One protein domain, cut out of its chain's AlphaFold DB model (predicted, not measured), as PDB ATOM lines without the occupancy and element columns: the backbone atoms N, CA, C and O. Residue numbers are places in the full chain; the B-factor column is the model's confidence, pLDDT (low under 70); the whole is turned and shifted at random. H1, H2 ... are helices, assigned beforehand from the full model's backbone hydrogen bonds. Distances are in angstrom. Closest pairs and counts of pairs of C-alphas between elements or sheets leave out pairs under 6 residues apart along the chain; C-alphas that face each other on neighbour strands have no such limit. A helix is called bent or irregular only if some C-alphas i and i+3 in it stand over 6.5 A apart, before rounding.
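This is residues 18 to 59 of the 66 residues of the protein "Hypothetical protein" of Rotaria sordida (UniProt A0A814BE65). One straight helix, H2, forms one side of a small ring of chain, and a loop-rich stretch of backbone with a single short helical turn, H1, forms the side across from it. The link from H1 swings round one end of the ring, where residues 36 to 42 stick out, and the two ends of the printed part come back near each other at the other end. The printed part has 42 residues with two named helices, H1 then H2, and no named strand; the class is all helix, though 17 of the 42 residues, under half, are in named elements. The whole is compact, with a radius of gyration of the C-alphas of 10.4 A, and the C-alphas span 28 by 20 by 18 A.

H2, residues 40 to 52, is the longest helix, and each of its O i to N i+4 pairs is within hydrogen-bond range. H1, residues 26 to 29, is too short for such a pair, but its one O i to N i+3 pair is within range. The two helices are close but not clearly touching, with 1 pair of C-alphas within 8 A. Their closest C-alphas, those of Arg 27 and Ile 46, are 7.7 A apart, and their centres are 11.2 A apart. Residues 36 to 42, of which 40 to 42 belong to H2, stand free.

H2 runs from C-alpha 40 at (-17.943, -22.657, -5.059) to C-alpha 52 at (-10.322, -34.680, -16.861), 18.5 A from first to last C-alpha. H1 begins with C-alpha 26 at (-4.678, -32.576, -2.441) and is 4.9 A long from first to last C-alpha. Neither helix is bent.

The two C-alphas farthest apart, those of Glu 19 and Lys 37, are 29.4 A apart. The C-alphas of Asn 18 and Ser 59, the first and last printed, are 8.0 A apart. The link from H1 to H2, 10 residues, is short. The printed part has no cut; the mean pLDDT of the printed part is 92.2, and no printed residue is under 70.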
ATOM      1  N   ASN A  18     -12.234 -42.688  -4.686       90.69
ATOM      2  CA  ASN A  18     -12.172 -43.880  -3.847       90.69
ATOM      3  C   ASN A  18     -13.508 -44.642  -3.803       90.69
ATOM      4  O   ASN A  18     -14.526 -44.198  -4.330       90.69
ATOM      5  N   GLU A  19     -13.525 -45.780  -3.108       89.62
ATOM      6  CA  GLU A  19     -14.696 -46.667  -3.004       89.62
ATOM      7  C   GLU A  19     -15.913 -46.019  -2.316       89.62
ATOM      8  O   GLU A  19     -17.040 -46.494  -2.444       89.62
ATOM      9  N   LYS A  20     -15.704 -44.904  -1.605       89.56
ATOM     10  CA  LYS A  20     -16.755 -44.103  -0.956       89.56
ATOM     11  C   LYS A  20     -17.229 -42.942  -1.838       89.56
ATOM     12  O   LYS A  20     -17.914 -42.048  -1.345       89.56
ATOM     13  N   ASN A  21     -16.853 -42.938  -3.117       90.94
ATOM     14  CA  ASN A  21     -17.093 -41.869  -4.085       90.94
ATOM     15  C   ASN A  21     -16.537 -40.496  -3.661       90.94
ATOM     16  O   ASN A  21     -17.079 -39.453  -4.038       90.94
ATOM     17  N   ARG A  22     -15.464 -40.472  -2.861       91.69
ATOM     18  CA  ARG A  22     -14.769 -39.228  -2.505       91.69
ATOM     19  C   ARG A  22     -13.692 -38.923  -3.529       91.69
ATOM     20  O   ARG A  22     -12.939 -39.817  -3.913       91.69
ATOM     21  N   LEU A  23     -13.604 -37.654  -3.917       91.81
ATOM     22  CA  LEU A  23     -12.539 -37.165  -4.781       91.81
ATOM     23  C   LEU A  23     -11.234 -37.048  -3.981       91.81
ATOM     24  O   LEU A  23     -11.136 -36.314  -2.993       91.81
ATOM     25  N   CYS A  24     -10.223 -37.781  -4.413       91.38
ATOM     26  CA  CYS A  24      -8.865 -37.693  -3.916       91.38
ATOM     27  C   CYS A  24      -8.153 -36.575  -4.687       91.38
ATOM     28  O   CYS A  24      -7.674 -36.801  -5.782       91.38
ATOM     29  N   ASP A  25      -8.131 -35.357  -4.142       92.12
ATOM     30  CA  ASP A  25      -7.338 -34.234  -4.662       92.12
ATOM     31  C   ASP A  25      -6.701 -33.483  -3.489       92.12
ATOM     32  O   ASP A  25      -7.386 -33.120  -2.524       92.12
ATOM     33  N   GLN A  26      -5.390 -33.253  -3.529       89.44
ATOM     34  CA  GLN A  26      -4.678 -32.576  -2.441       89.44
ATOM     35  C   GLN A  26      -5.203 -31.165  -2.133       89.44
ATOM     36  O   GLN A  26      -5.157 -30.748  -0.976       89.44
ATOM     37  N   ARG A  27      -5.758 -30.441  -3.110       90.81
ATOM     38  CA  ARG A  27      -6.353 -29.110  -2.900       90.81
ATOM     39  C   ARG A  27      -7.604 -29.186  -2.024       90.81
ATOM     40  O   ARG A  27      -7.877 -28.241  -1.293       90.81
ATOM     41  N   LEU A  28      -8.333 -30.303  -2.067       90.94
ATOM     42  CA  LEU A  28      -9.552 -30.535  -1.283       90.94
ATOM     43  C   LEU A  28      -9.322 -31.392  -0.030       90.94
ATOM     44  O   LEU A  28     -10.157 -31.382   0.866       90.94
ATOM     45  N   ASN A  29      -8.193 -32.100   0.071       86.69
ATOM     46  CA  ASN A  29      -7.920 -33.022   1.180       86.69
ATOM     47  C   ASN A  29      -6.779 -32.573   2.109       86.69
ATOM     48  O   ASN A  29      -6.748 -32.971   3.275       86.69
ATOM     49  N   ALA A  30      -5.854 -31.723   1.651       85.94
ATOM     50  CA  ALA A  30      -4.763 -31.207   2.475       85.94
ATOM     51  C   ALA A  30      -5.084 -29.800   2.994       85.94
ATOM     52  O   ALA A  30      -5.131 -28.826   2.245       85.94
ATOM     53  N   THR A  31      -5.225 -29.661   4.317       85.44
ATOM     54  CA  THR A  31      -5.530 -28.357   4.945       85.44
ATOM     55  C   THR A  31      -4.448 -27.303   4.663       85.44
ATOM     56  O   THR A  31      -4.753 -26.118   4.598       85.44
ATOM     57  N   SER A  32      -3.192 -27.718   4.464       88.31
ATOM     58  CA  SER A  32      -2.071 -26.830   4.127       88.31
ATOM     59  C   SER A  32      -2.153 -26.217   2.727       88.31
ATOM     60  O   SER A  32      -1.514 -25.197   2.488       88.31
ATOM     61  N   LEU A  33      -2.910 -26.828   1.812       88.56
ATOM     62  CA  LEU A  33      -3.043 -26.391   0.418       88.56
ATOM     63  C   LEU A  33      -4.390 -25.714   0.141       88.56
ATOM     64  O   LEU A  33      -4.598 -25.166  -0.939       88.56
ATOM     65  N   TRP A  34      -5.299 -25.726   1.118       92.94
ATOM     66  CA  TRP A  34      -6.626 -25.149   0.970       92.94
ATOM     67  C   TRP A  34      -6.596 -23.614   0.989       92.94
ATOM     68  O   TRP A  34      -6.154 -22.990   1.959       92.94
ATOM     69  N   ASN A  35      -7.153 -22.995  -0.055       92.38
ATOM     70  CA  ASN A  35      -7.421 -21.561  -0.090       92.38
ATOM     71  C   ASN A  35      -8.731 -21.255   0.653       92.38
ATOM     72  O   ASN A  35      -9.820 -21.550   0.172       92.38
ATOM     73  N   ASN A  36      -8.650 -20.587   1.803       91.31
ATOM     74  CA  ASN A  36      -9.825 -20.260   2.616       91.31
ATOM     75  C   ASN A  36     -10.765 -19.199   2.015       91.31
ATOM     76  O   ASN A  36     -11.827 -18.948   2.583       91.31
ATOM     77  N   LYS A  37     -10.377 -18.570   0.903       94.06
ATOM     78  CA  LYS A  37     -11.220 -17.654   0.122       94.06
ATOM     79  C   LYS A  37     -11.817 -18.311  -1.119       94.06
ATOM     80  O   LYS A  37     -12.481 -17.612  -1.879       94.06
ATOM     81  N   ALA A  38     -11.569 -19.606  -1.325       94.44
ATOM     82  CA  ALA A  38     -12.091 -20.325  -2.471       94.44
ATOM     83  C   ALA A  38     -13.622 -20.248  -2.508       94.44
ATOM     84  O   ALA A  38     -14.323 -20.452  -1.512       94.44
ATOM     85  N   THR A  39     -14.125 -19.931  -3.686       96.12
ATOM     86  CA  THR A  39     -15.530 -19.882  -4.047       96.12
ATOM     87  C   THR A  39     -16.026 -21.269  -4.444       96.12
ATOM     88  O   THR A  39     -15.250 -22.184  -4.719       96.12
ATOM     89  N   LEU A  40     -17.348 -21.427  -4.531       96.38
ATOM     90  CA  LEU A  40     -17.943 -22.657  -5.059       96.38
ATOM     91  C   LEU A  40     -17.487 -22.949  -6.499       96.38
ATOM     92  O   LEU A  40     -17.301 -24.109  -6.847       96.38
ATOM     93  N   ILE A  41     -17.296 -21.911  -7.321       97.88
ATOM     94  CA  ILE A  41     -16.847 -22.064  -8.713       97.88
ATOM     95  C   ILE A  41     -15.445 -22.676  -8.749       97.88
ATOM     96  O   ILE A  41     -15.253 -23.674  -9.432       97.88
ATOM     97  N   GLU A  42     -14.508 -22.165  -7.949       96.44
ATOM     98  CA  GLU A  42     -13.145 -22.716  -7.874       96.44
ATOM     99  C   GLU A  42     -13.139 -24.175  -7.383       96.44
ATOM    100  O   GLU A  42     -12.359 -24.991  -7.865       96.44
ATOM    101  N   VAL A  43     -14.040 -24.547  -6.463       96.06
ATOM    102  CA  VAL A  43     -14.203 -25.954  -6.048       96.06
ATOM    103  C   VAL A  43     -14.677 -26.824  -7.215       96.06
ATOM    104  O   VAL A  43     -14.163 -27.924  -7.403       96.06
ATOM    105  N   LEU A  44     -15.633 -26.344  -8.014       97.38
ATOM    106  CA  LEU A  44     -16.114 -27.065  -9.195       97.38
ATOM    107  C   LEU A  44     -15.030 -27.189 -10.274       97.38
ATOM    108  O   LEU A  44     -14.913 -28.247 -10.882       97.38
ATOM    109  N   GLU A  45     -14.208 -26.160 -10.473       97.38
ATOM    110  CA  GLU A  45     -13.064 -26.204 -11.393       97.38
ATOM    111  C   GLU A  45     -12.025 -27.243 -10.961       97.38
ATOM    112  O   GLU A  45     -11.529 -27.989 -11.801       97.38
ATOM    113  N   ILE A  46     -11.743 -27.357  -9.655       95.38
ATOM    114  CA  ILE A  46     -10.879 -28.421  -9.117       95.38
ATOM    115  C   ILE A  46     -11.460 -29.802  -9.429       95.38
ATOM    116  O   ILE A  46     -10.720 -30.695  -9.833       95.38
ATOM    117  N   ILE A  47     -12.774 -29.983  -9.257       95.88
ATOM    118  CA  ILE A  47     -13.440 -31.260  -9.543       95.88
ATOM    119  C   ILE A  47     -13.327 -31.605 -11.031       95.88
ATOM    120  O   ILE A  47     -12.970 -32.732 -11.356       95.88
ATOM    121  N   VAL A  48     -13.601 -30.653 -11.928       96.81
ATOM    122  CA  VAL A  48     -13.474 -30.859 -13.381       96.81
ATOM    123  C   VAL A  48     -12.034 -31.220 -13.749       96.81
ATOM    124  O   VAL A  48     -11.815 -32.234 -14.400       96.81
ATOM    125  N   ASP A  49     -11.054 -30.454 -13.270       96.56
ATOM    126  CA  ASP A  49      -9.634 -30.708 -13.530       96.56
ATOM    127  C   ASP A  49      -9.188 -32.089 -13.031       96.56
ATOM    128  O   ASP A  49      -8.498 -32.807 -13.747       96.56
ATOM    129  N   ALA A  50      -9.615 -32.496 -11.835       94.06
ATOM    130  CA  ALA A  50      -9.267 -33.799 -11.276       94.06
ATOM    131  C   ALA A  50      -9.886 -34.972 -12.054       94.06
ATOM    132  O   ALA A  50      -9.299 -36.052 -12.083       94.06
ATOM    133  N   LEU A  51     -11.064 -34.782 -12.660       94.62
ATOM    134  CA  LEU A  51     -11.740 -35.809 -13.459       94.62
ATOM    135  C   LEU A  51     -11.229 -35.874 -14.908       94.62
ATOM    136  O   LEU A  51     -11.160 -36.959 -15.481       94.62
ATOM    137  N   ASP A  52     -10.855 -34.737 -15.496       97.00
ATOM    138  CA  ASP A  52     -10.322 -34.680 -16.861       97.00
ATOM    139  C   ASP A  52      -8.824 -35.030 -16.914       97.00
ATOM    140  O   ASP A  52      -8.358 -35.634 -17.883       97.00
ATOM    141  N   ASN A  53      -8.066 -34.679 -15.867       95.56
ATOM    142  CA  ASN A  53      -6.612 -34.828 -15.794       95.56
ATOM    143  C   ASN A  53      -6.195 -35.663 -14.571       95.56
ATOM    144  O   ASN A  53      -5.644 -35.117 -13.607       95.56
ATOM    145  N   PRO A  54      -6.416 -36.990 -14.584       93.06
ATOM    146  CA  PRO A  54      -6.138 -37.811 -13.423       93.06
ATOM    147  C   PRO A  54      -4.645 -37.852 -13.078       93.06
ATOM    148  O   PRO A  54      -3.791 -38.096 -13.936       93.06
ATOM    149  N   LYS A  55      -4.329 -37.666 -11.794       89.06
ATOM    150  CA  LYS A  55      -2.958 -37.631 -11.265       89.06
ATOM    151  C   LYS A  55      -2.647 -38.883 -10.460       89.06
ATOM    152  O   LYS A  55      -3.451 -39.322  -9.640       89.06
ATOM    153  N   ALA A  56      -1.473 -39.472 -10.666       88.19
ATOM    154  CA  ALA A  56      -1.106 -40.714  -9.986       88.19
ATOM    155  C   ALA A  56      -0.963 -40.510  -8.467       88.19
ATOM    156  O   ALA A  56      -1.397 -41.352  -7.683       88.19
ATOM    157  N   GLU A  57      -0.401 -39.380  -8.046       86.50
ATOM    158  CA  GLU A  57      -0.225 -38.969  -6.649       86.50
ATOM    159  C   GLU A  57      -1.545 -38.815  -5.885       86.50
ATOM    160  O   GLU A  57      -1.595 -39.044  -4.679       86.50
ATOM    161  N   ASP A  58      -2.610 -38.491  -6.608       85.44
ATOM    162  CA  ASP A  58      -3.964 -38.305  -6.102       85.44
ATOM    163  C   ASP A  58      -4.773 -39.614  -6.157       85.44
ATOM    164  O   ASP A  58      -5.982 -39.630  -5.939       85.44
ATOM    165  N   SER A  59      -4.156 -40.746  -6.505       86.44
ATOM    166  CA  SER A  59      -4.838 -42.039  -6.437       86.44
ATOM    167  C   SER A  59      -5.180 -42.381  -4.979       86.44
ATOM    168  O   SER A  59      -4.320 -42.195  -4.113       86.44
TER     169      SER A  59